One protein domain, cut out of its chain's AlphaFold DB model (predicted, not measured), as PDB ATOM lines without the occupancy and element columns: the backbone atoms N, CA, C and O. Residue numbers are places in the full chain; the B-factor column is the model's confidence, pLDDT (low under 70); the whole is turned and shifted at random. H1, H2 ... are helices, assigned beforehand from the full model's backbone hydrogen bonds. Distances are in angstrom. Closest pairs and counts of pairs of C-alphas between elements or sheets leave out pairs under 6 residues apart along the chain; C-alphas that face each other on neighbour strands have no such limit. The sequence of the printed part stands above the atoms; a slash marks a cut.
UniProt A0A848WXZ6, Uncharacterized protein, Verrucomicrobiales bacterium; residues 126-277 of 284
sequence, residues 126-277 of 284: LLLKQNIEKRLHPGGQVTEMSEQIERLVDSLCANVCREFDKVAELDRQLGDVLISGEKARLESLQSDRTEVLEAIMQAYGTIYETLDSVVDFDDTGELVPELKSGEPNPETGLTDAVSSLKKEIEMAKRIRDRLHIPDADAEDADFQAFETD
ATOM      1  N   LEU A 126      -2.066  23.158 -46.777       91.56
ATOM      2  CA  LEU A 126      -0.892  23.577 -47.543       91.56
ATOM      3  C   LEU A 126      -1.255  24.588 -48.643       91.56
ATOM      4  O   LEU A 126      -0.611  25.623 -48.759       91.56
ATOM      5  N   LEU A 127      -2.312  24.323 -49.417       90.38
ATOM      6  CA  LEU A 127      -2.758  25.247 -50.466       90.38
ATOM      7  C   LEU A 127      -3.205  26.601 -49.908       90.38
ATOM      8  O   LEU A 127      -2.899  27.637 -50.494       90.38
ATOM      9  N   LEU A 128      -3.935  26.604 -48.789       89.94
ATOM     10  CA  LEU A 128      -4.362  27.848 -48.150       89.94
ATOM     11  C   LEU A 128      -3.164  28.650 -47.646       89.94
ATOM     12  O   LEU A 128      -3.091  29.846 -47.912       89.94
ATOM     13  N   LYS A 129      -2.210  27.984 -46.991       90.81
ATOM     14  CA  LYS A 129      -0.961  28.594 -46.536       90.81
ATOM     15  C   LYS A 129      -0.198  29.248 -47.694       90.81
ATOM     16  O   LYS A 129       0.053  30.445 -47.643       90.81
ATOM     17  N   GLN A 130       0.045  28.509 -48.776       90.69
ATOM     18  CA  GLN A 130       0.718  29.032 -49.973       90.69
ATOM     19  C   GLN A 130       0.004  30.244 -50.583       90.69
ATOM     20  O   GLN A 130       0.642  31.144 -51.124       90.69
ATOM     21  N   ASN A 131      -1.331  30.266 -50.543       88.75
ATOM     22  CA  ASN A 131      -2.102  31.404 -51.037       88.75
ATOM     23  C   ASN A 131      -1.991  32.623 -50.112       88.75
ATOM     24  O   ASN A 131      -1.962  33.741 -50.620       88.75
ATOM     25  N   ILE A 132      -1.927  32.420 -48.793       86.44
ATOM     26  CA  ILE A 132      -1.703  33.500 -47.825       86.44
ATOM     27  C   ILE A 132      -0.299  34.082 -48.016       86.44
ATOM     28  O   ILE A 132      -0.175  35.283 -48.217       86.44
ATOM     29  N   GLU A 133       0.743  33.250 -48.041       87.50
ATOM     30  CA  GLU A 133       2.140  33.697 -48.187       87.50
ATOM     31  C   GLU A 133       2.368  34.512 -49.463       87.50
ATOM     32  O   GLU A 133       2.999  35.567 -49.426       87.50
ATOM     33  N   LYS A 134       1.795  34.069 -50.591       84.38
ATOM     34  CA  LYS A 134       1.862  34.805 -51.864       84.38
ATOM     35  C   LYS A 134       1.232  36.194 -51.799       84.38
ATOM     36  O   LYS A 134       1.594  37.042 -52.604       84.38
ATOM     37  N   ARG A 135       0.260  36.395 -50.907       80.19
ATOM     38  CA  ARG A 135      -0.462  37.664 -50.748       80.19
ATOM     39  C   ARG A 135       0.115  38.540 -49.641       80.19
ATOM     40  O   ARG A 135      -0.053  39.746 -49.702       80.19
ATOM     41  N   LEU A 136       0.787  37.955 -48.650       80.75
ATOM     42  CA  LEU A 136       1.380  38.705 -47.542       80.75
ATOM     43  C   LEU A 136       2.601  39.532 -47.953       80.75
ATOM     44  O   LEU A 136       2.834  40.573 -47.347       80.75
ATOM     45  N   HIS A 137       3.355  39.091 -48.967       74.56
ATOM     46  CA  HIS A 137       4.634  39.712 -49.346       74.56
ATOM     47  C   HIS A 137       4.691  40.146 -50.817       74.56
ATOM     48  O   HIS A 137       5.529  39.640 -51.573       74.56
ATOM     49  N   PRO A 138       3.837  41.082 -51.274       67.19
ATOM     50  CA  PRO A 138       3.960  41.627 -52.619       67.19
ATOM     51  C   PRO A 138       5.270  42.428 -52.737       67.19
ATOM     52  O   PRO A 138       5.430  43.500 -52.158       67.19
ATOM     53  N   GLY A 139       6.248  41.896 -53.477       63.00
ATOM     54  CA  GLY A 139       7.507  42.594 -53.774       63.00
ATOM     55  C   GLY A 139       8.498  42.701 -52.607       63.00
ATOM     56  O   GLY A 139       9.274  43.656 -52.556       63.00
ATOM     57  N   GLY A 140       8.464  41.759 -51.657       62.59
ATOM     58  CA  GLY A 140       9.479  41.648 -50.600       62.59
ATOM     59  C   GLY A 140       9.381  42.689 -49.477       62.59
ATOM     60  O   GLY A 140      10.317  42.824 -48.684       62.59
ATOM     61  N   GLN A 141       8.277  43.439 -49.395       68.62
ATOM     62  CA  GLN A 141       8.004  44.318 -48.258       68.62
ATOM     63  C   GLN A 141       7.433  43.513 -47.092       68.62
ATOM     64  O   GLN A 141       6.309  43.028 -47.155       68.62
ATOM     65  N   VAL A 142       8.207  43.410 -46.013       75.31
ATOM     66  CA  VAL A 142       7.779  42.765 -44.769       75.31
ATOM     67  C   VAL A 142       7.324  43.844 -43.798       75.31
ATOM     68  O   VAL A 142       8.132  44.638 -43.311       75.31
ATOM     69  N   THR A 143       6.028  43.874 -43.514       77.62
ATOM     70  CA  THR A 143       5.457  44.666 -42.416       77.62
ATOM     71  C   THR A 143       5.409  43.832 -41.138       77.62
ATOM     72  O   THR A 143       5.312  42.604 -41.203       77.62
ATOM     73  N   GLU A 144       5.405  44.481 -39.972       75.38
ATOM     74  CA  GLU A 144       5.239  43.789 -38.683       75.38
ATOM     75  C   GLU A 144       3.973  42.916 -38.679       75.38
ATOM     76  O   GLU A 144       4.003  41.765 -38.250       75.38
ATOM     77  N   MET A 145       2.883  43.427 -39.258       74.00
ATOM     78  CA  MET A 145       1.631  42.691 -39.407       74.00
ATOM     79  C   MET A 145       1.790  41.445 -40.290       74.00
ATOM     80  O   MET A 145       1.353  40.362 -39.906       74.00
ATOM     81  N   SER A 146       2.435  41.569 -41.457       79.94
ATOM     82  CA  SER A 146       2.662  40.425 -42.356       79.94
ATOM     83  C   SER A 146       3.501  39.330 -41.693       79.94
ATOM     84  O   SER A 146       3.177  38.147 -41.805       79.94
ATOM     85  N   GLU A 147       4.515  39.723 -40.919       82.19
ATOM     86  CA  GLU A 147       5.351  38.813 -40.141       82.19
ATOM     87  C   GLU A 147       4.544  38.115 -39.036       82.19
ATOM     88  O   GLU A 147       4.669  36.901 -38.846       82.19
ATOM     89  N   GLN A 148       3.685  38.846 -38.320       76.69
ATOM     90  CA  GLN A 148       2.822  38.264 -37.290       76.69
ATOM     91  C   GLN A 148       1.824  37.261 -37.882       76.69
ATOM     92  O   GLN A 148       1.700  36.149 -37.357       76.69
ATOM     93  N   ILE A 149       1.159  37.604 -38.992       82.19
ATOM     94  CA  ILE A 149       0.228  36.692 -39.671       82.19
ATOM     95  C   ILE A 149       0.967  35.432 -40.136       82.19
ATOM     96  O   ILE A 149       0.489  34.327 -39.880       82.19
ATOM     97  N   GLU A 150       2.143  35.561 -40.755       86.69
ATOM     98  CA  GLU A 150       2.910  34.400 -41.219       86.69
ATOM     99  C   GLU A 150       3.340  33.487 -40.066       86.69
ATOM    100  O   GLU A 150       3.119  32.276 -40.129       86.69
ATOM    101  N   ARG A 151       3.844  34.046 -38.957       84.38
ATOM    102  CA  ARG A 151       4.170  33.259 -37.750       84.38
ATOM    103  C   ARG A 151       2.964  32.479 -37.226       84.38
ATOM    104  O   ARG A 151       3.104  31.330 -36.796       84.38
ATOM    105  N   LEU A 152       1.784  33.097 -37.230       82.38
ATOM    106  CA  LEU A 152       0.553  32.468 -36.753       82.38
ATOM    107  C   LEU A 152       0.079  31.362 -37.701       82.38
ATOM    108  O   LEU A 152      -0.299  30.286 -37.231       82.38
ATOM    109  N   VAL A 153       0.152  31.585 -39.014       88.00
ATOM    110  CA  VAL A 153      -0.168  30.572 -40.033       88.00
ATOM    111  C   VAL A 153       0.793  29.386 -39.944       88.00
ATOM    112  O   VAL A 153       0.345  28.235 -39.975       88.00
ATOM    113  N   ASP A 154       2.088  29.642 -39.758       87.38
ATOM    114  CA  ASP A 154       3.118  28.618 -39.555       87.38
ATOM    115  C   ASP A 154       2.855  27.767 -38.317       87.38
ATOM    116  O   ASP A 154       2.823  26.532 -38.397       87.38
ATOM    117  N   SER A 155       2.634  28.429 -37.180       84.44
ATOM    118  CA  SER A 155       2.335  27.775 -35.906       84.44
ATOM    119  C   SER A 155       1.078  26.915 -36.016       84.44
ATOM    120  O   SER A 155       1.068  25.740 -35.640       84.44
ATOM    121  N   LEU A 156       0.024  27.453 -36.625       86.19
ATOM    122  CA  LEU A 156      -1.229  26.736 -36.787       86.19
ATOM    123  C   LEU A 156      -1.089  25.546 -37.747       86.19
ATOM    124  O   LEU A 156      -1.598  24.467 -37.443       86.19
ATOM    125  N   CYS A 157      -0.335  25.674 -38.842       87.94
ATOM    126  CA  CYS A 157      -0.024  24.546 -39.727       87.94
ATOM    127  C   CYS A 157       0.777  23.447 -39.010       87.94
ATOM    128  O   CYS A 157       0.508  22.256 -39.207       87.94
ATOM    129  N   ALA A 158       1.722  23.822 -38.141       86.00
ATOM    130  CA  ALA A 158       2.453  22.868 -37.311       86.00
ATOM    131  C   ALA A 158       1.539  22.155 -36.302       86.00
ATOM    132  O   ALA A 158       1.621  20.934 -36.141       86.00
ATOM    133  N   ASN A 159       0.630  22.892 -35.667       84.75
ATOM    134  CA  ASN A 159      -0.331  22.357 -34.703       84.75
ATOM    135  C   ASN A 159      -1.321  21.402 -35.366       84.75
ATOM    136  O   ASN A 159      -1.528  20.298 -34.871       84.75
ATOM    137  N   VAL A 160      -1.847  21.766 -36.535       88.75
ATOM    138  CA  VAL A 160      -2.739  20.909 -37.326       88.75
ATOM    139  C   VAL A 160      -2.059  19.593 -37.707       88.75
ATOM    140  O   VAL A 160      -2.689  18.542 -37.620       88.75
ATOM    141  N   CYS A 161      -0.768  19.605 -38.064       88.00
ATOM    142  CA  CYS A 161      -0.028  18.361 -38.311       88.00
ATOM    143  C   CYS A 161       0.016  17.458 -37.071       88.00
ATOM    144  O   CYS A 161      -0.229  16.257 -37.181       88.00
ATOM    145  N   ARG A 162       0.292  18.032 -35.892       86.62
ATOM    146  CA  ARG A 162       0.321  17.283 -34.624       86.62
ATOM    147  C   ARG A 162      -1.047  16.695 -34.280       86.62
ATOM    148  O   ARG A 162      -1.123  15.539 -33.866       86.62
ATOM    149  N   GLU A 163      -2.112  17.462 -34.481       88.69
ATOM    150  CA  GLU A 163      -3.471  16.981 -34.241       88.69
ATOM    151  C   GLU A 163      -3.873  15.884 -35.238       88.69
ATOM    152  O   GLU A 163      -4.462  14.889 -34.825       88.69
ATOM    153  N   PHE A 164      -3.489  15.963 -36.520       89.69
ATOM    154  CA  PHE A 164      -3.727  14.861 -37.467       89.69
ATOM    155  C   PHE A 164      -3.020  13.562 -37.058       89.69
ATOM    156  O   PHE A 164      -3.620  12.490 -37.164       89.69
ATOM    157  N   ASP A 165      -1.789  13.641 -36.547       88.00
ATOM    158  CA  ASP A 165      -1.099  12.471 -35.989       88.00
ATOM    159  C   ASP A 165      -1.842  11.902 -34.771       88.00
ATOM    160  O   ASP A 165      -1.964  10.680 -34.637       88.00
ATOM    161  N   LYS A 166      -2.393  12.769 -33.911       88.44
ATOM    162  CA  LYS A 166      -3.214  12.361 -32.763       88.44
ATOM    163  C   LYS A 166      -4.506  11.669 -33.208       88.44
ATOM    164  O   LYS A 166      -4.815  10.604 -32.679       88.44
ATOM    165  N   VAL A 167      -5.225  12.207 -34.199       89.31
ATOM    166  CA  VAL A 167      -6.431  11.558 -34.756       89.31
ATOM    167  C   VAL A 167      -6.086  10.196 -35.352       89.31
ATOM    168  O   VAL A 167      -6.789   9.226 -35.087       89.31
ATOM    169  N   ALA A 168      -4.998  10.093 -36.119       86.69
ATOM    170  CA  ALA A 168      -4.586   8.824 -36.714       86.69
ATOM    171  C   ALA A 168      -4.291   7.746 -35.650       86.69
ATOM    172  O   ALA A 168      -4.623   6.575 -35.838       86.69
ATOM    173  N   GLU A 169      -3.694   8.138 -34.523       89.12
ATOM    174  CA  GLU A 169      -3.454   7.234 -33.395       89.12
ATOM    175  C   GLU A 169      -4.752   6.864 -32.657       89.12
ATOM    176  O   GLU A 169      -4.945   5.694 -32.322       89.12
ATOM    177  N   LEU A 170      -5.672   7.814 -32.460       88.31
ATOM    178  CA  LEU A 170      -6.995   7.542 -31.883       88.31
ATOM    179  C   LEU A 170      -7.807   6.573 -32.754       88.31
ATOM    180  O   LEU A 170      -8.400   5.635 -32.224       88.31
ATOM    181  N   ASP A 171      -7.773   6.724 -34.080       87.69
ATOM    182  CA  ASP A 171      -8.464   5.826 -35.016       87.69
ATOM    183  C   ASP A 171      -7.894   4.400 -34.956       87.69
ATOM    184  O   ASP A 171      -8.645   3.421 -35.010       87.69
ATOM    185  N   ARG A 172      -6.578   4.263 -34.748       86.75
ATOM    186  CA  ARG A 172      -5.935   2.962 -34.515       86.75
ATOM    187  C   ARG A 172      -6.407   2.326 -33.204       86.75
ATOM    188  O   ARG A 172      -6.780   1.155 -33.194       86.75
ATOM    189  N   GLN A 173      -6.425   3.095 -32.115       87.00
ATOM    190  CA  GLN A 173      -6.869   2.616 -30.802       87.00
ATOM    191  C   GLN A 173      -8.358   2.254 -30.788       87.00
ATOM    192  O   GLN A 173      -8.739   1.261 -30.170       87.00
ATOM    193  N   LEU A 174      -9.198   3.012 -31.497       88.12
ATOM    194  CA  LEU A 174     -10.612   2.687 -31.681       88.12
ATOM    195  C   LEU A 174     -10.789   1.345 -32.395       88.12
ATOM    196  O   LEU A 174     -11.622   0.547 -31.971       88.12
ATOM    197  N   GLY A 175      -9.975   1.064 -33.417       84.75
ATOM    198  CA  GLY A 175      -9.936  -0.249 -34.068       84.75
ATOM    199  C   GLY A 175      -9.635  -1.388 -33.089       84.75
ATOM    200  O   GLY A 175     -10.335  -2.400 -33.095       84.75
ATOM    201  N   ASP A 176      -8.654  -1.198 -32.202       84.56
ATOM    202  CA  ASP A 176      -8.271  -2.192 -31.190       84.56
ATOM    203  C   ASP A 176      -9.378  -2.404 -30.130       84.56
ATOM    204  O   ASP A 176      -9.660  -3.535 -29.728       84.56
ATOM    205  N   VAL A 177     -10.045  -1.330 -29.689       85.75
ATOM    206  CA  VAL A 177     -11.108  -1.386 -28.662       85.75
ATOM    207  C   VAL A 177     -12.425  -1.943 -29.208       85.75
ATOM    208  O   VAL A 177     -13.148  -2.640 -28.493       85.75
ATOM    209  N   LEU A 178     -12.730  -1.711 -30.487       80.62
ATOM    210  CA  LEU A 178     -13.876  -2.341 -31.154       80.62
ATOM    211  C   LEU A 178     -13.787  -3.874 -31.117       80.62
ATOM    212  O   LEU A 178     -14.814  -4.543 -31.026       80.62
ATOM    213  N   ILE A 179     -12.569  -4.421 -31.138       79.00
ATOM    214  CA  ILE A 179     -12.320  -5.862 -31.024       79.00
ATOM    215  C   ILE A 179     -12.474  -6.337 -29.569       79.00
ATOM    216  O   ILE A 179     -12.967  -7.440 -29.341       79.00
ATOM    217  N   SER A 180     -12.080  -5.524 -28.579       81.12
ATOM    218  CA  SER A 180     -12.166  -5.894 -27.157       81.12
ATOM    219  C   SER A 180     -13.571  -5.756 -26.553       81.12
ATOM    220  O   SER A 180     -13.854  -6.388 -25.536       81.12
ATOM    221  N   GLY A 181     -14.454  -4.952 -27.159       78.44
ATOM    222  CA  GLY A 181     -15.839  -4.756 -26.710       78.44
ATOM    223  C   GLY A 181     -15.993  -3.858 -25.474       78.44
ATOM    224  O   GLY A 181     -17.056  -3.830 -24.850       78.44
ATOM    225  N   GLU A 182     -14.951  -3.116 -25.097       88.00
ATOM    226  CA  GLU A 182     -14.948  -2.270 -23.901       88.00
ATOM    227  C   GLU A 182     -15.666  -0.929 -24.149       88.00
ATOM    228  O   GLU A 182     -15.071   0.064 -24.571       88.00
ATOM    229  N   LYS A 183     -16.977  -0.896 -23.875       86.75
ATOM    230  CA  LYS A 183     -17.862   0.235 -24.213       86.75
ATOM    231  C   LYS A 183     -17.428   1.585 -23.622       86.75
ATOM    232  O   LYS A 183     -17.396   2.570 -24.349       86.75
ATOM    233  N   ALA A 184     -17.068   1.641 -22.339       86.44
ATOM    234  CA  ALA A 184     -16.685   2.901 -21.688       86.44
ATOM    235  C   ALA A 184     -15.415   3.512 -22.308       86.44
ATOM    236  O   ALA A 184     -15.314   4.722 -22.501       86.44
ATOM    237  N   ARG A 185     -14.454   2.659 -22.677       86.50
ATOM    238  CA  ARG A 185     -13.222   3.080 -23.344       86.50
ATOM    239  C   ARG A 185     -13.479   3.528 -24.783       86.50
ATOM    240  O   ARG A 185     -12.861   4.485 -25.238       86.50
ATOM    241  N   LEU A 186     -14.402   2.865 -25.478       87.44
ATOM    242  CA  LEU A 186     -14.833   3.255 -26.820       87.44
ATOM    243  C   LEU A 186     -15.463   4.652 -26.823       87.44
ATOM    244  O   LEU A 186     -15.090   5.476 -27.653       87.44
ATOM    245  N   GLU A 187     -16.369   4.929 -25.884       88.56
ATOM    246  CA  GLU A 187     -17.012   6.243 -25.743       88.56
ATOM    247  C   GLU A 187     -15.984   7.346 -25.443       88.56
ATOM    248  O   GLU A 187     -16.003   8.391 -26.092       88.56
ATOM    249  N   SER A 188     -15.027   7.088 -24.539       89.31
ATOM    250  CA  SER A 188     -13.936   8.029 -24.238       89.31
ATOM    251  C   SER A 188     -13.095   8.351 -25.477       89.31
ATOM    252  O   SER A 188     -12.899   9.518 -25.798       89.31
ATOM    253  N   LEU A 189     -12.639   7.333 -26.214       88.69
ATOM    254  CA  LEU A 189     -11.810   7.538 -27.407       88.69
ATOM    255  C   LEU A 189     -12.571   8.244 -28.540       88.69
ATOM    256  O   LEU A 189     -11.983   9.026 -29.286       88.69
ATOM    257  N   GLN A 190     -13.874   7.984 -28.685       89.12
ATOM    258  CA  GLN A 190     -14.716   8.698 -29.649       89.12
ATOM    259  C   GLN A 190     -14.882  10.176 -29.282       89.12
ATOM    260  O   GLN A 190     -14.860  11.022 -30.180       89.12
ATOM    261  N   SER A 191     -15.024  10.484 -27.991       90.75
ATOM    262  CA  SER A 191     -15.073  11.862 -27.497       90.75
ATOM    263  C   SER A 191     -13.769  12.598 -27.811       90.75
ATOM    264  O   SER A 191     -13.806  13.624 -28.488       90.75
ATOM    265  N   ASP A 192     -12.622  12.020 -27.440       88.38
ATOM    266  CA  ASP A 192     -11.298  12.612 -27.686       88.38
ATOM    267  C   ASP A 192     -11.053  12.850 -29.184       88.38
ATOM    268  O   ASP A 192     -10.539  13.889 -29.598       88.38
ATOM    269  N   ARG A 193     -11.451  11.892 -30.029       90.25
ATOM    270  CA  ARG A 193     -11.348  12.015 -31.488       90.25
ATOM    271  C   ARG A 193     -12.186  13.175 -32.018       90.25
ATOM    272  O   ARG A 193     -11.740  13.886 -32.917       90.25
ATOM    273  N   THR A 194     -13.402  13.328 -31.504       89.25
ATOM    274  CA  THR A 194     -14.323  14.385 -31.935       89.25
ATOM    275  C   THR A 194     -13.778  15.755 -31.558       89.25
ATOM    276  O   THR A 194     -13.697  16.620 -32.425       89.25
ATOM    277  N   GLU A 195     -13.289  15.916 -30.327       88.81
ATOM    278  CA  GLU A 195     -12.670  17.160 -29.851       88.81
ATOM    279  C   GLU A 195     -11.487  17.589 -30.735       88.81
ATOM    280  O   GLU A 195     -11.388  18.742 -31.159       88.81
ATOM    281  N   VAL A 196     -10.610  16.645 -31.094       86.94
ATOM    282  CA  VAL A 196      -9.463  16.943 -31.962       86.94
ATOM    283  C   VAL A 196      -9.908  17.337 -33.375       86.94
ATOM    284  O   VAL A 196      -9.370  18.280 -33.960       86.94
ATOM    285  N   LEU A 197     -10.901  16.645 -33.943       87.75
ATOM    286  CA  LEU A 197     -11.434  16.981 -35.268       87.75
ATOM    287  C   LEU A 197     -12.107  18.356 -35.286       87.75
ATOM    288  O   LEU A 197     -11.932  19.101 -36.253       87.75
ATOM    289  N   GLU A 198     -12.828  18.715 -34.226       86.81
ATOM    290  CA  GLU A 198     -13.413  20.048 -34.065       86.81
ATOM    291  C   GLU A 198     -12.329  21.128 -34.025       86.81
ATOM    292  O   GLU A 198     -12.444  22.130 -34.736       86.81
ATOM    293  N   ALA A 199     -11.237  20.903 -33.291       83.81
ATOM    294  CA  ALA A 199     -10.107  21.827 -33.260       83.81
ATOM    295  C   ALA A 199      -9.466  22.005 -34.654       83.81
ATOM    296  O   ALA A 199      -9.199  23.133 -35.077       83.81
ATOM    297  N   ILE A 200      -9.292  20.917 -35.419       88.62
ATOM    298  CA  ILE A 200      -8.798  20.976 -36.810       88.62
ATOM    299  C   ILE A 200      -9.768  21.757 -37.710       88.62
ATOM    300  O   ILE A 200      -9.333  22.562 -38.537       88.62
ATOM    301  N   MET A 201     -11.079  21.556 -37.565       87.69
ATOM    302  CA  MET A 201     -12.082  22.297 -38.337       87.69
ATOM    303  C   MET A 201     -12.079  23.792 -38.004       87.69
ATOM    304  O   MET A 201     -12.154  24.619 -38.915       87.69
ATOM    305  N   GLN A 202     -11.942  24.153 -36.727       84.31
ATOM    306  CA  GLN A 202     -11.804  25.550 -36.306       84.31
ATOM    307  C   GLN A 202     -10.537  26.189 -36.889       84.31
ATOM    308  O   GLN A 202     -10.581  27.321 -37.374       84.31
ATOM    309  N   ALA A 203      -9.427  25.450 -36.903       86.19
ATOM    310  CA  ALA A 203      -8.181  25.886 -37.519       86.19
ATOM    311  C   ALA A 203      -8.332  26.124 -39.027       86.19
ATOM    312  O   ALA A 203      -7.876  27.145 -39.541       86.19
ATOM    313  N   TYR A 204      -9.042  25.231 -39.722       86.81
ATOM    314  CA  TYR A 204      -9.344  25.389 -41.143       86.81
ATOM    315  C   TYR A 204     -10.167  26.654 -41.417       86.81
ATOM    316  O   TYR A 204      -9.806  27.443 -42.287       86.81
ATOM    317  N   GLY A 205     -11.246  26.865 -40.652       83.12
ATOM    318  CA  GLY A 205     -12.078  28.066 -40.773       83.12
ATOM    319  C   GLY A 205     -11.278  29.347 -40.538       83.12
ATOM    320  O   GLY A 205     -11.385  30.289 -41.311       83.12
ATOM    321  N   THR A 206     -10.389  29.337 -39.544       83.12
ATOM    322  CA  THR A 206      -9.570  30.507 -39.193       83.12
ATOM    323  C   THR A 206      -8.551  30.858 -40.283       83.12
ATOM    324  O   THR A 206      -8.420  32.026 -40.640       83.12
ATOM    325  N   ILE A 207      -7.857  29.873 -40.868       86.12
ATOM    326  CA  ILE A 207      -6.974  30.124 -42.024       86.12
ATOM    327  C   ILE A 207      -7.774  30.654 -43.208       86.12
ATOM    328  O   ILE A 207      -7.315  31.556 -43.903       86.12
ATOM    329  N   TYR A 208      -8.956  30.094 -43.464       83.75
ATOM    330  CA  TYR A 208      -9.789  30.543 -44.571       83.75
ATOM    331  C   TYR A 208     -10.226  32.006 -44.388       83.75
ATOM    332  O   TYR A 208     -10.085  32.804 -45.310       83.75
ATOM    333  N   GLU A 209     -10.661  32.379 -43.180       79.88
ATOM    334  CA  GLU A 209     -10.966  33.769 -42.806       79.88
ATOM    335  C   GLU A 209      -9.737  34.685 -42.913       79.88
ATOM    336  O   GLU A 209      -9.865  35.845 -43.302       79.88
ATOM    337  N   THR A 210      -8.545  34.168 -42.595       80.38
ATOM    338  CA  THR A 210      -7.281  34.901 -42.768       80.38
ATOM    339  C   THR A 210      -7.031  35.168 -44.242       80.38
ATOM    340  O   THR A 210      -6.752  36.299 -44.608       80.38
ATOM    341  N   LEU A 211      -7.165  34.150 -45.096       79.50
ATOM    342  CA  LEU A 211      -6.950  34.288 -46.533       79.50
ATOM    343  C   LEU A 211      -7.887  35.323 -47.153       79.50
ATOM    344  O   LEU A 211      -7.428  36.081 -48.001       79.50
ATOM    345  N   ASP A 212      -9.158  35.327 -46.745       74.06
ATOM    346  CA  ASP A 212     -10.164  36.309 -47.166       74.06
ATOM    347  C   ASP A 212      -9.783  37.716 -46.694       74.06
ATOM    348  O   ASP A 212      -9.696  38.639 -47.492       74.06
ATOM    349  N   SER A 213      -9.410  37.852 -45.419       70.56
ATOM    350  CA  SER A 213      -9.015  39.143 -44.850       70.56
ATOM    351  C   SER A 213      -7.734  39.690 -45.486       70.56
ATOM    352  O   SER A 213      -7.648  40.889 -45.697       70.56
ATOM    353  N   VAL A 214      -6.766  38.828 -45.828       69.69
ATOM    354  CA  VAL A 214      -5.511  39.189 -46.514       69.69
ATOM    355  C   VAL A 214      -5.765  39.746 -47.926       69.69
ATOM    356  O   VAL A 214      -4.969  40.556 -48.389       69.69
ATOM    357  N   VAL A 215      -6.873  39.385 -48.596       56.38
ATOM    358  CA  VAL A 215      -7.250  39.975 -49.905       56.38
ATOM    359  C   VAL A 215      -7.515  41.468 -49.799       56.38
ATOM    360  O   VAL A 215      -7.157  42.208 -50.706       56.38
ATOM    361  N   ASP A 216      -8.089  41.910 -48.685       51.00
ATOM    362  CA  ASP A 216      -8.514  43.297 -48.507       51.00
ATOM    363  C   ASP A 216      -7.361  44.238 -48.089       51.00
ATOM    364  O   ASP A 216      -7.560  45.450 -48.016       51.00
ATOM    365  N   PHE A 217      -6.157  43.718 -47.794       51.53
ATOM    366  CA  PHE A 217      -4.989  44.538 -47.410       51.53
ATOM    367  C   PHE A 217      -4.204  45.099 -48.601       51.53
ATOM    368  O   PHE A 217      -3.402  46.013 -48.409       51.53
ATOM    369  N   ASP A 218      -4.438  44.584 -49.811       46.91
ATOM    370  CA  ASP A 218      -3.703  44.966 -51.027       46.91
ATOM    371  C   ASP A 218      -3.981  46.432 -51.444       46.91
ATOM    372  O   ASP A 218      -3.181  47.044 -52.147       46.91
ATOM    373  N   ASP A 219      -5.069  47.041 -50.947       44.59
ATOM    374  CA  ASP A 219      -5.549  48.351 -51.416       44.59
ATOM    375  C   ASP A 219      -5.097  49.577 -50.597       44.59
ATOM    376  O   ASP A 219      -5.304  50.699 -51.056       44.59
ATOM    377  N   THR A 220      -4.487  49.437 -49.408       46.38
ATOM    378  CA  THR A 220      -4.240  50.624 -48.544       46.38
ATOM    379  C   THR A 220      -2.800  50.917 -48.149       46.38
ATOM    380  O   THR A 220      -2.533  52.069 -47.830       46.38
ATOM    381  N   GLY A 221      -1.856  49.969 -48.206       45.44
ATOM    382  CA  GLY A 221      -0.410  50.243 -48.084       45.44
ATOM    383  C   GLY A 221       0.070  51.073 -46.873       45.44
ATOM    384  O   GLY A 221       1.239  51.458 -46.842       45.44
ATOM    385  N   GLU A 222      -0.781  51.370 -45.887       41.38
ATOM    386  CA  GLU A 222      -0.477  52.315 -44.815       41.38
ATOM    387  C   GLU A 222      -0.228  51.640 -43.468       41.38
ATOM    388  O   GLU A 222      -0.896  50.698 -43.040       41.38
ATOM    389  N   LEU A 223       0.799  52.186 -42.819       40.25
ATOM    390  CA  LEU A 223       1.386  51.825 -41.538       40.25
ATOM    391  C   LEU A 223       0.329  51.575 -40.456       40.25
ATOM    392  O   LEU A 223      -0.270  52.501 -39.908       40.25
ATOM    393  N   VAL A 224       0.177  50.311 -40.074       42.66
ATOM    394  CA  VAL A 224      -0.507  49.931 -38.838       42.66
ATOM    395  C   VAL A 224       0.458  50.152 -37.659       42.66
ATOM    396  O   VAL A 224       1.587  49.662 -37.721       42.66
ATOM    397  N   PRO A 225       0.077  50.893 -36.597       37.72
ATOM    398  CA  PRO A 225       0.961  51.144 -35.459       37.72
ATOM    399  C   PRO A 225       1.199  49.875 -34.625       37.72
ATOM    400  O   PRO A 225       0.286  49.064 -34.473       37.72
ATOM    401  N   GLU A 226       2.412  49.777 -34.060       38.44
ATOM    402  CA  GLU A 226       2.938  48.707 -33.190       38.44
ATOM    403  C   GLU A 226       1.850  47.978 -32.386       38.44
ATOM    404  O   GLU A 226       1.312  48.473 -31.382       38.44
ATOM    405  N   LEU A 227       1.566  46.749 -32.805       40.16
ATOM    406  CA  LEU A 227       0.754  45.808 -32.053       40.16
ATOM    407  C   LEU A 227       1.673  45.086 -31.070       40.16
ATOM    408  O   LEU A 227       2.496  44.267 -31.460       40.16
ATOM    409  N   LYS A 228       1.535  45.391 -29.772       37.56
ATOM    410  CA  LYS A 228       2.270  44.715 -28.689       37.56
ATOM    411  C   LYS A 228       1.991  43.207 -28.714       37.56
ATOM    412  O   LYS A 228       1.018  42.735 -28.127       37.56
ATOM    413  N   SER A 229       2.877  42.474 -29.379       42.75
ATOM    414  CA  SER A 229       2.812  41.036 -29.597       42.75
ATOM    415  C   SER A 229       3.163  40.256 -28.329       42.75
ATOM    416  O   SER A 229       4.248  40.423 -27.768       42.75
ATOM    417  N   GLY A 230       2.291  39.340 -27.910       46.16
ATOM    418  CA  GLY A 230       2.759  38.141 -27.216       46.16
ATOM    419  C   GLY A 230       3.394  37.222 -28.256       46.16
ATOM    420  O   GLY A 230       2.775  36.975 -29.289       46.16
ATOM    421  N   GLU A 231       4.620  36.747 -28.029       47.69
ATOM    422  CA  GLU A 231       5.259  35.799 -28.948       47.69
ATOM    423  C   GLU A 231       4.360  34.563 -29.126       47.69
ATOM    424  O   GLU A 231       4.011  33.912 -28.133       47.69
ATOM    425  N   PRO A 232       3.966  34.210 -30.364       50.34
ATOM    426  CA  PRO A 232       3.256  32.969 -30.606       50.34
ATOM    427  C   PRO A 232       4.224  31.813 -30.350       50.34
ATOM    428  O   PRO A 232       5.063  31.482 -31.185       50.34
ATOM    429  N   ASN A 233       4.136  31.212 -29.166       51.66
ATOM    430  CA  ASN A 233       4.927  30.039 -28.826       51.66
ATOM    431  C   ASN A 233       4.365  28.825 -29.599       51.66
ATOM    432  O   ASN A 233       3.218  28.458 -29.362       51.66
ATOM    433  N   PRO A 234       5.132  28.165 -30.487       48.78
ATOM    434  CA  PRO A 234       4.684  26.962 -31.198       48.78
ATOM    435  C   PRO A 234       4.393  25.772 -30.264       48.78
ATOM    436  O   PRO A 234       3.900  24.738 -30.708       48.78
ATOM    437  N   GLU A 235       4.683  25.874 -28.966       48.19
ATOM    438  CA  GLU A 235       4.273  24.900 -27.951       48.19
ATOM    439  C   GLU A 235       2.849  25.115 -27.417       48.19
ATOM    440  O   GLU A 235       2.328  24.212 -26.759       48.19
ATOM    441  N   THR A 236       2.194  26.246 -27.705       55.38
ATOM    442  CA  THR A 236       0.786  26.445 -27.326       55.38
ATOM    443  C   THR A 236      -0.131  25.563 -28.174       55.38
ATOM    444  O   THR A 236       0.190  25.191 -29.309       55.38
ATOM    445  N   GLY A 237      -1.254  25.140 -27.588       62.78
ATOM    446  CA  GLY A 237      -2.173  24.197 -28.226       62.78
ATOM    447  C   GLY A 237      -2.813  24.770 -29.496       62.78
ATOM    448  O   GLY A 237      -2.802  25.980 -29.727       62.78
ATOM    449  N   LEU A 238      -3.420  23.909 -30.323       72.19
ATOM    450  CA  LEU A 238      -4.102  24.340 -31.554       72.19
ATOM    451  C   LEU A 238      -5.154  25.432 -31.283       72.19
ATOM    452  O   LEU A 238      -5.236  26.406 -32.028       72.19
ATOM    453  N   THR A 239      -5.901  25.305 -30.187       71.94
ATOM    454  CA  THR A 239      -6.924  26.269 -29.757       71.94
ATOM    455  C   THR A 239      -6.343  27.649 -29.444       71.94
ATOM    456  O   THR A 239      -6.930  28.664 -29.819       71.94
ATOM    457  N   ASP A 240      -5.167  27.703 -28.817       71.50
ATOM    458  CA  ASP A 240      -4.501  28.967 -28.502       71.50
ATOM    459  C   ASP A 240      -4.036  29.655 -29.787       71.50
ATOM    460  O   ASP A 240      -4.311  30.841 -29.972       71.50
ATOM    461  N   ALA A 241      -3.430  28.901 -30.712       66.06
ATOM    462  CA  ALA A 241      -3.016  29.408 -32.022       66.06
ATOM    463  C   ALA A 241      -4.208  29.945 -32.838       66.06
ATOM    464  O   ALA A 241      -4.121  31.035 -33.405       66.06
ATOM    465  N   VAL A 242      -5.341  29.229 -32.834       70.56
ATOM    466  CA  VAL A 242      -6.604  29.695 -33.434       70.56
ATOM    467  C   VAL A 242      -7.064  31.003 -32.795       70.56
ATOM    468  O   VAL A 242      -7.410  31.949 -33.502       70.56
ATOM    469  N   SER A 243      -7.064  31.079 -31.463       71.88
ATOM    470  CA  SER A 243      -7.523  32.269 -30.746       71.88
ATOM    471  C   SER A 243      -6.645  33.493 -31.024       71.88
ATOM    472  O   SER A 243      -7.169  34.594 -31.193       71.88
ATOM    473  N   SER A 244      -5.326  33.299 -31.116       71.50
ATOM    474  CA  SER A 244      -4.366  34.355 -31.430       71.50
ATOM    475  C   SER A 244      -4.548  34.856 -32.856       71.50
ATOM    476  O   SER A 244      -4.670  36.059 -33.054       71.50
ATOM    477  N   LEU A 245      -4.686  33.952 -33.832       72.25
ATOM    478  CA  LEU A 245      -4.926  34.330 -35.227       72.25
ATOM    479  C   LEU A 245      -6.254  35.078 -35.403       72.25
ATOM    480  O   LEU A 245      -6.293  36.097 -36.085       72.25
ATOM    481  N   LYS A 246      -7.322  34.654 -34.720       73.81
ATOM    482  CA  LYS A 246      -8.601  35.385 -34.732       73.81
ATOM    483  C   LYS A 246      -8.488  36.797 -34.165       73.81
ATOM    484  O   LYS A 246      -9.039  37.722 -34.756       73.81
ATOM    485  N   LYS A 247      -7.786  36.968 -33.040       74.75
ATOM    486  CA  LYS A 247      -7.551  38.295 -32.447       74.75
ATOM    487  C   LYS A 247      -6.786  39.197 -33.406       74.75
ATOM    488  O   LYS A 247      -7.152  40.358 -33.542       74.75
ATOM    489  N   GLU A 248      -5.779  38.653 -34.079       66.56
ATOM    490  CA  GLU A 248      -4.958  39.405 -35.023       66.56
ATOM    491  C   GLU A 248      -5.782  39.869 -36.228       66.56
ATOM    492  O   GLU A 248      -5.803  41.055 -36.540       66.56
ATOM    493  N   ILE A 249      -6.584  38.975 -36.820       70.94
ATOM    494  CA  ILE A 249      -7.530  39.324 -37.894       70.94
ATOM    495  C   ILE A 249      -8.517  40.403 -37.435       70.94
ATOM    496  O   ILE A 249      -8.815  41.335 -38.183       70.94
ATOM    497  N   GLU A 250      -9.055  40.288 -36.220       74.00
ATOM    498  CA  GLU A 250     -10.011  41.261 -35.693       74.00
ATOM    499  C   GLU A 250      -9.361  42.635 -35.482       74.00
ATOM    500  O   GLU A 250      -9.956  43.654 -35.833       74.00
ATOM    501  N   MET A 251      -8.136  42.681 -34.954       67.25
ATOM    502  CA  MET A 251      -7.380  43.928 -34.816       67.25
ATOM    503  C   MET A 251      -7.092  44.548 -36.180       67.25
ATOM    504  O   MET A 251      -7.346  45.738 -36.364       67.25
ATOM    505  N   ALA A 252      -6.679  43.734 -37.149       63.97
ATOM    506  CA  ALA A 252      -6.440  44.166 -38.518       63.97
ATOM    507  C   ALA A 252      -7.698  44.791 -39.151       63.97
ATOM    508  O   ALA A 252      -7.645  45.901 -39.684       63.97
ATOM    509  N   LYS A 253      -8.859  44.135 -38.999       68.38
ATOM    510  CA  LYS A 253     -10.162  44.660 -39.448       68.38
ATOM    511  C   LYS A 253     -10.527  45.973 -38.757       68.38
ATOM    512  O   LYS A 253     -10.902  46.926 -39.430       68.38
ATOM    513  N   ARG A 254     -10.369  46.067 -37.431       67.38
ATOM    514  CA  ARG A 254     -10.668  47.304 -36.682       67.38
ATOM    515  C   ARG A 254      -9.772  48.473 -37.086       67.38
ATOM    516  O   ARG A 254     -10.220  49.615 -37.041       67.38
ATOM    517  N   ILE A 255      -8.503  48.217 -37.397       64.25
ATOM    518  CA  ILE A 255      -7.562  49.263 -37.812       64.25
ATOM    519  C   ILE A 255      -7.928  49.763 -39.209       64.25
ATOM    520  O   ILE A 255      -8.012  50.973 -39.407       64.25
ATOM    521  N   ARG A 256      -8.269  48.853 -40.126       62.94
ATOM    522  CA  ARG A 256      -8.835  49.201 -41.433       62.94
ATOM    523  C   ARG A 256     -10.090  50.064 -41.298       62.94
ATOM    524  O   ARG A 256     -10.145  51.130 -41.893       62.94
ATOM    525  N   ASP A 257     -11.059  49.655 -40.480       66.38
ATOM    526  CA  ASP A 257     -12.314  50.405 -40.302       66.38
ATOM    527  C   ASP A 257     -12.085  51.818 -39.713       66.38
ATOM    528  O   ASP A 257     -12.947  52.683 -39.826       66.38
ATOM    529  N   ARG A 258     -10.928  52.071 -39.079       60.28
ATOM    530  CA  ARG A 258     -10.517  53.403 -38.598       60.28
ATOM    531  C   ARG A 258      -9.749  54.222 -39.636       60.28
ATOM    532  O   ARG A 258      -9.831  55.444 -39.590       60.28
ATOM    533  N   LEU A 259      -8.980  53.568 -40.507       57.62
ATOM    534  CA  LEU A 259      -8.255  54.205 -41.615       57.62
ATOM    535  C   LEU A 259      -9.199  54.566 -42.766       57.62
ATOM    536  O   LEU A 259      -8.992  55.570 -43.439       57.62
ATOM    537  N   HIS A 260     -10.280  53.804 -42.934       53.53
ATOM    538  CA  HIS A 260     -11.417  54.169 -43.768       53.53
ATOM    539  C   HIS A 260     -12.262  55.235 -43.044       53.53
ATOM    540  O   HIS A 260     -13.364  54.977 -42.561       53.53
ATOM    541  N   ILE A 261     -11.709  56.445 -42.907       45.31
ATOM    542  CA  ILE A 261     -12.513  57.633 -42.605       45.31
ATOM    543  C   ILE A 261     -13.498  57.759 -43.774       45.31
ATOM    544  O   ILE A 261     -13.036  57.835 -44.911       45.31
ATOM    545  N   PRO A 262     -14.824  57.731 -43.549       44.22
ATOM    546  CA  PRO A 262     -15.769  57.974 -44.627       44.22
ATOM    547  C   PRO A 262     -15.461  59.354 -45.198       44.22
ATOM    548  O   PRO A 262     -15.392  60.320 -44.434       44.22
ATOM    549  N   ASP A 263     -15.229  59.416 -46.511       41.06
ATOM    550  CA  ASP A 263     -14.986  60.660 -47.230       41.06
ATOM    551  C   ASP A 263     -15.966  61.728 -46.744       41.06
ATOM    552  O   ASP A 263     -17.180  61.509 -46.656       41.06
ATOM    553  N   ALA A 264     -15.422  62.898 -46.425       44.91
ATOM    554  CA  ALA A 264     -16.158  64.109 -46.091       44.91
ATOM    555  C   ALA A 264     -16.934  64.673 -47.304       44.91
ATOM    556  O   ALA A 264     -17.110  65.878 -47.421       44.91
ATOM    557  N   ASP A 265     -17.438  63.806 -48.181       46.38
ATOM    558  CA  ASP A 265     -18.235  64.146 -49.361       46.38
ATOM    559  C   ASP A 265     -19.746  64.129 -49.053       46.38
ATOM    560  O   ASP A 265     -20.578  64.400 -49.919       46.38
ATOM    561  N   ALA A 266     -20.129  63.853 -47.802       48.22
ATOM    562  CA  ALA A 266     -21.513  63.971 -47.346       48.22
ATOM    563  C   ALA A 266     -21.927  65.413 -46.984       48.22
ATOM    564  O   ALA A 266     -23.124  65.670 -46.878       48.22
ATOM    565  N   GLU A 267     -20.992  66.362 -46.825       47.81
ATOM    566  CA  GLU A 267     -21.338  67.764 -46.514       47.81
ATOM    567  C   GLU A 267     -21.533  68.648 -47.763       47.81
ATOM    568  O   GLU A 267     -22.274  69.631 -47.702       47.81
ATOM    569  N   ASP A 268     -20.999  68.266 -48.930       47.25
ATOM    570  CA  ASP A 268     -21.199  69.029 -50.176       47.25
ATOM    571  C   ASP A 268     -22.532  68.711 -50.881       47.25
ATOM    572  O   ASP A 268     -23.044  69.529 -51.656       47.25
ATOM    573  N   ALA A 269     -23.154  67.567 -50.575       51.09
ATOM    574  CA  ALA A 269     -24.481  67.222 -51.087       51.09
ATOM    575  C   ALA A 269     -25.594  68.089 -50.462       51.09
ATOM    576  O   ALA A 269     -26.536  68.474 -51.160       51.09
ATOM    577  N   ASP A 270     -25.457  68.467 -49.186       52.34
ATOM    578  CA  ASP A 270     -26.419  69.347 -48.508       52.34
ATOM    579  C   ASP A 270     -26.241  70.821 -48.911       52.34
ATOM    580  O   ASP A 270     -27.226  71.560 -49.015       52.34
ATOM    581  N   PHE A 271     -25.018  71.261 -49.240       50.19
ATOM    582  CA  PHE A 271     -24.793  72.633 -49.709       50.19
ATOM    583  C   PHE A 271     -25.285  72.850 -51.151       50.19
ATOM    584  O   PHE A 271     -25.869  73.896 -51.455       50.19
ATOM    585  N   GLN A 272     -25.136  71.851 -52.033       51.56
ATOM    586  CA  GLN A 272     -25.689  71.933 -53.391       51.56
ATOM    587  C   GLN A 272     -27.219  71.850 -53.411       51.56
ATOM    588  O   GLN A 272     -27.836  72.583 -54.186       51.56
ATOM    589  N   ALA A 273     -27.839  71.056 -52.529       55.81
ATOM    590  CA  ALA A 273     -29.297  71.015 -52.395       55.81
ATOM    591  C   ALA A 273     -29.872  72.382 -51.967       55.81
ATOM    592  O   ALA A 273     -30.878  72.834 -52.525       55.81
ATOM    593  N   PHE A 274     -29.185  73.088 -51.060       53.84
ATOM    594  CA  PHE A 274     -29.596  74.412 -50.581       53.84
ATOM    595  C   PHE A 274     -29.440  75.523 -51.640       53.84
ATOM    596  O   PHE A 274     -30.251  76.453 -51.700       53.84
ATOM    597  N   GLU A 275     -28.436  75.441 -52.524       54.03
ATOM    598  CA  GLU A 275     -28.276  76.403 -53.627       54.03
ATOM    599  C   GLU A 275     -29.276  76.199 -54.775       54.03
ATOM    600  O   GLU A 275     -29.669  77.182 -55.419       54.03
ATOM    601  N   THR A 276     -29.717  74.964 -55.035       57.50
ATOM    602  CA  THR A 276     -30.764  74.703 -56.038       57.50
ATOM    603  C   THR A 276     -32.131  75.230 -55.617       57.50
ATOM    604  O   THR A 276     -32.834  75.792 -56.457       57.50
ATOM    605  N   ASP A 277     -32.481  75.142 -54.332       54.84
ATOM    606  CA  ASP A 277     -33.782  75.614 -53.837       54.84
ATOM    607  C   ASP A 277     -33.858  77.155 -53.839       54.84
ATOM    608  O   ASP A 277     -34.847  77.758 -54.258       54.84
TER     609      ASP A 277
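AT A GLANCE: This is residues 126 to 277 of the 284 residues of an uncharacterized protein of Verrucomicrobiales bacterium (UniProt A0A848WXZ6). A long helical hairpin, H2 and H3, has H1 and H4 packed on opposite sides near one end, a four-helix bundle there; residues 261 to 277, with H5, stick out as a tail. The 152 printed residues hold five named helices, H1 to H5 in order: all helix, extended, radius of gyration of the C-alphas 22.8 A, spans 88 by 40 by 27 A.

IN THESE COORDINATES: H1, residues 126 to 136, begins at C-alpha 126 (-0.892, 23.577, -47.543). H2, residues 144 to 180, measures 53.9 A; H3, 183 to 215, 48.5 A; H4, 238 to 259, 31.8 A. H5, 268 to 277, ends at C-alpha 277 (-33.782, 75.614, -53.837).

HOW THE PARTS SIT: H2 and H3 touch, opposite ways, at a shallow tilt of 22 degrees; their closest C-alphas, Val 167 and Arg 193, are 5.9 A apart. H1 touches H3 with residues 207 to 215 of H3 alone, closest C-alphas Ile 132 and Leu 211, 5.5 A. H4 touches H2 with residues 238 to 248 of H4 alone, closest C-alphas Asn 159 and Leu 238, 5.3 A. O i to N i+4 pairs are within hydrogen-bond range throughout H1, H3, H4 and H5, and 32 of 33 in H2.

THE WHOLE: The printed part has no cut. Residues 216 to 237 form a long link. Confidence is under 70 for, among others, residues 214 to 237 and 251 to 277.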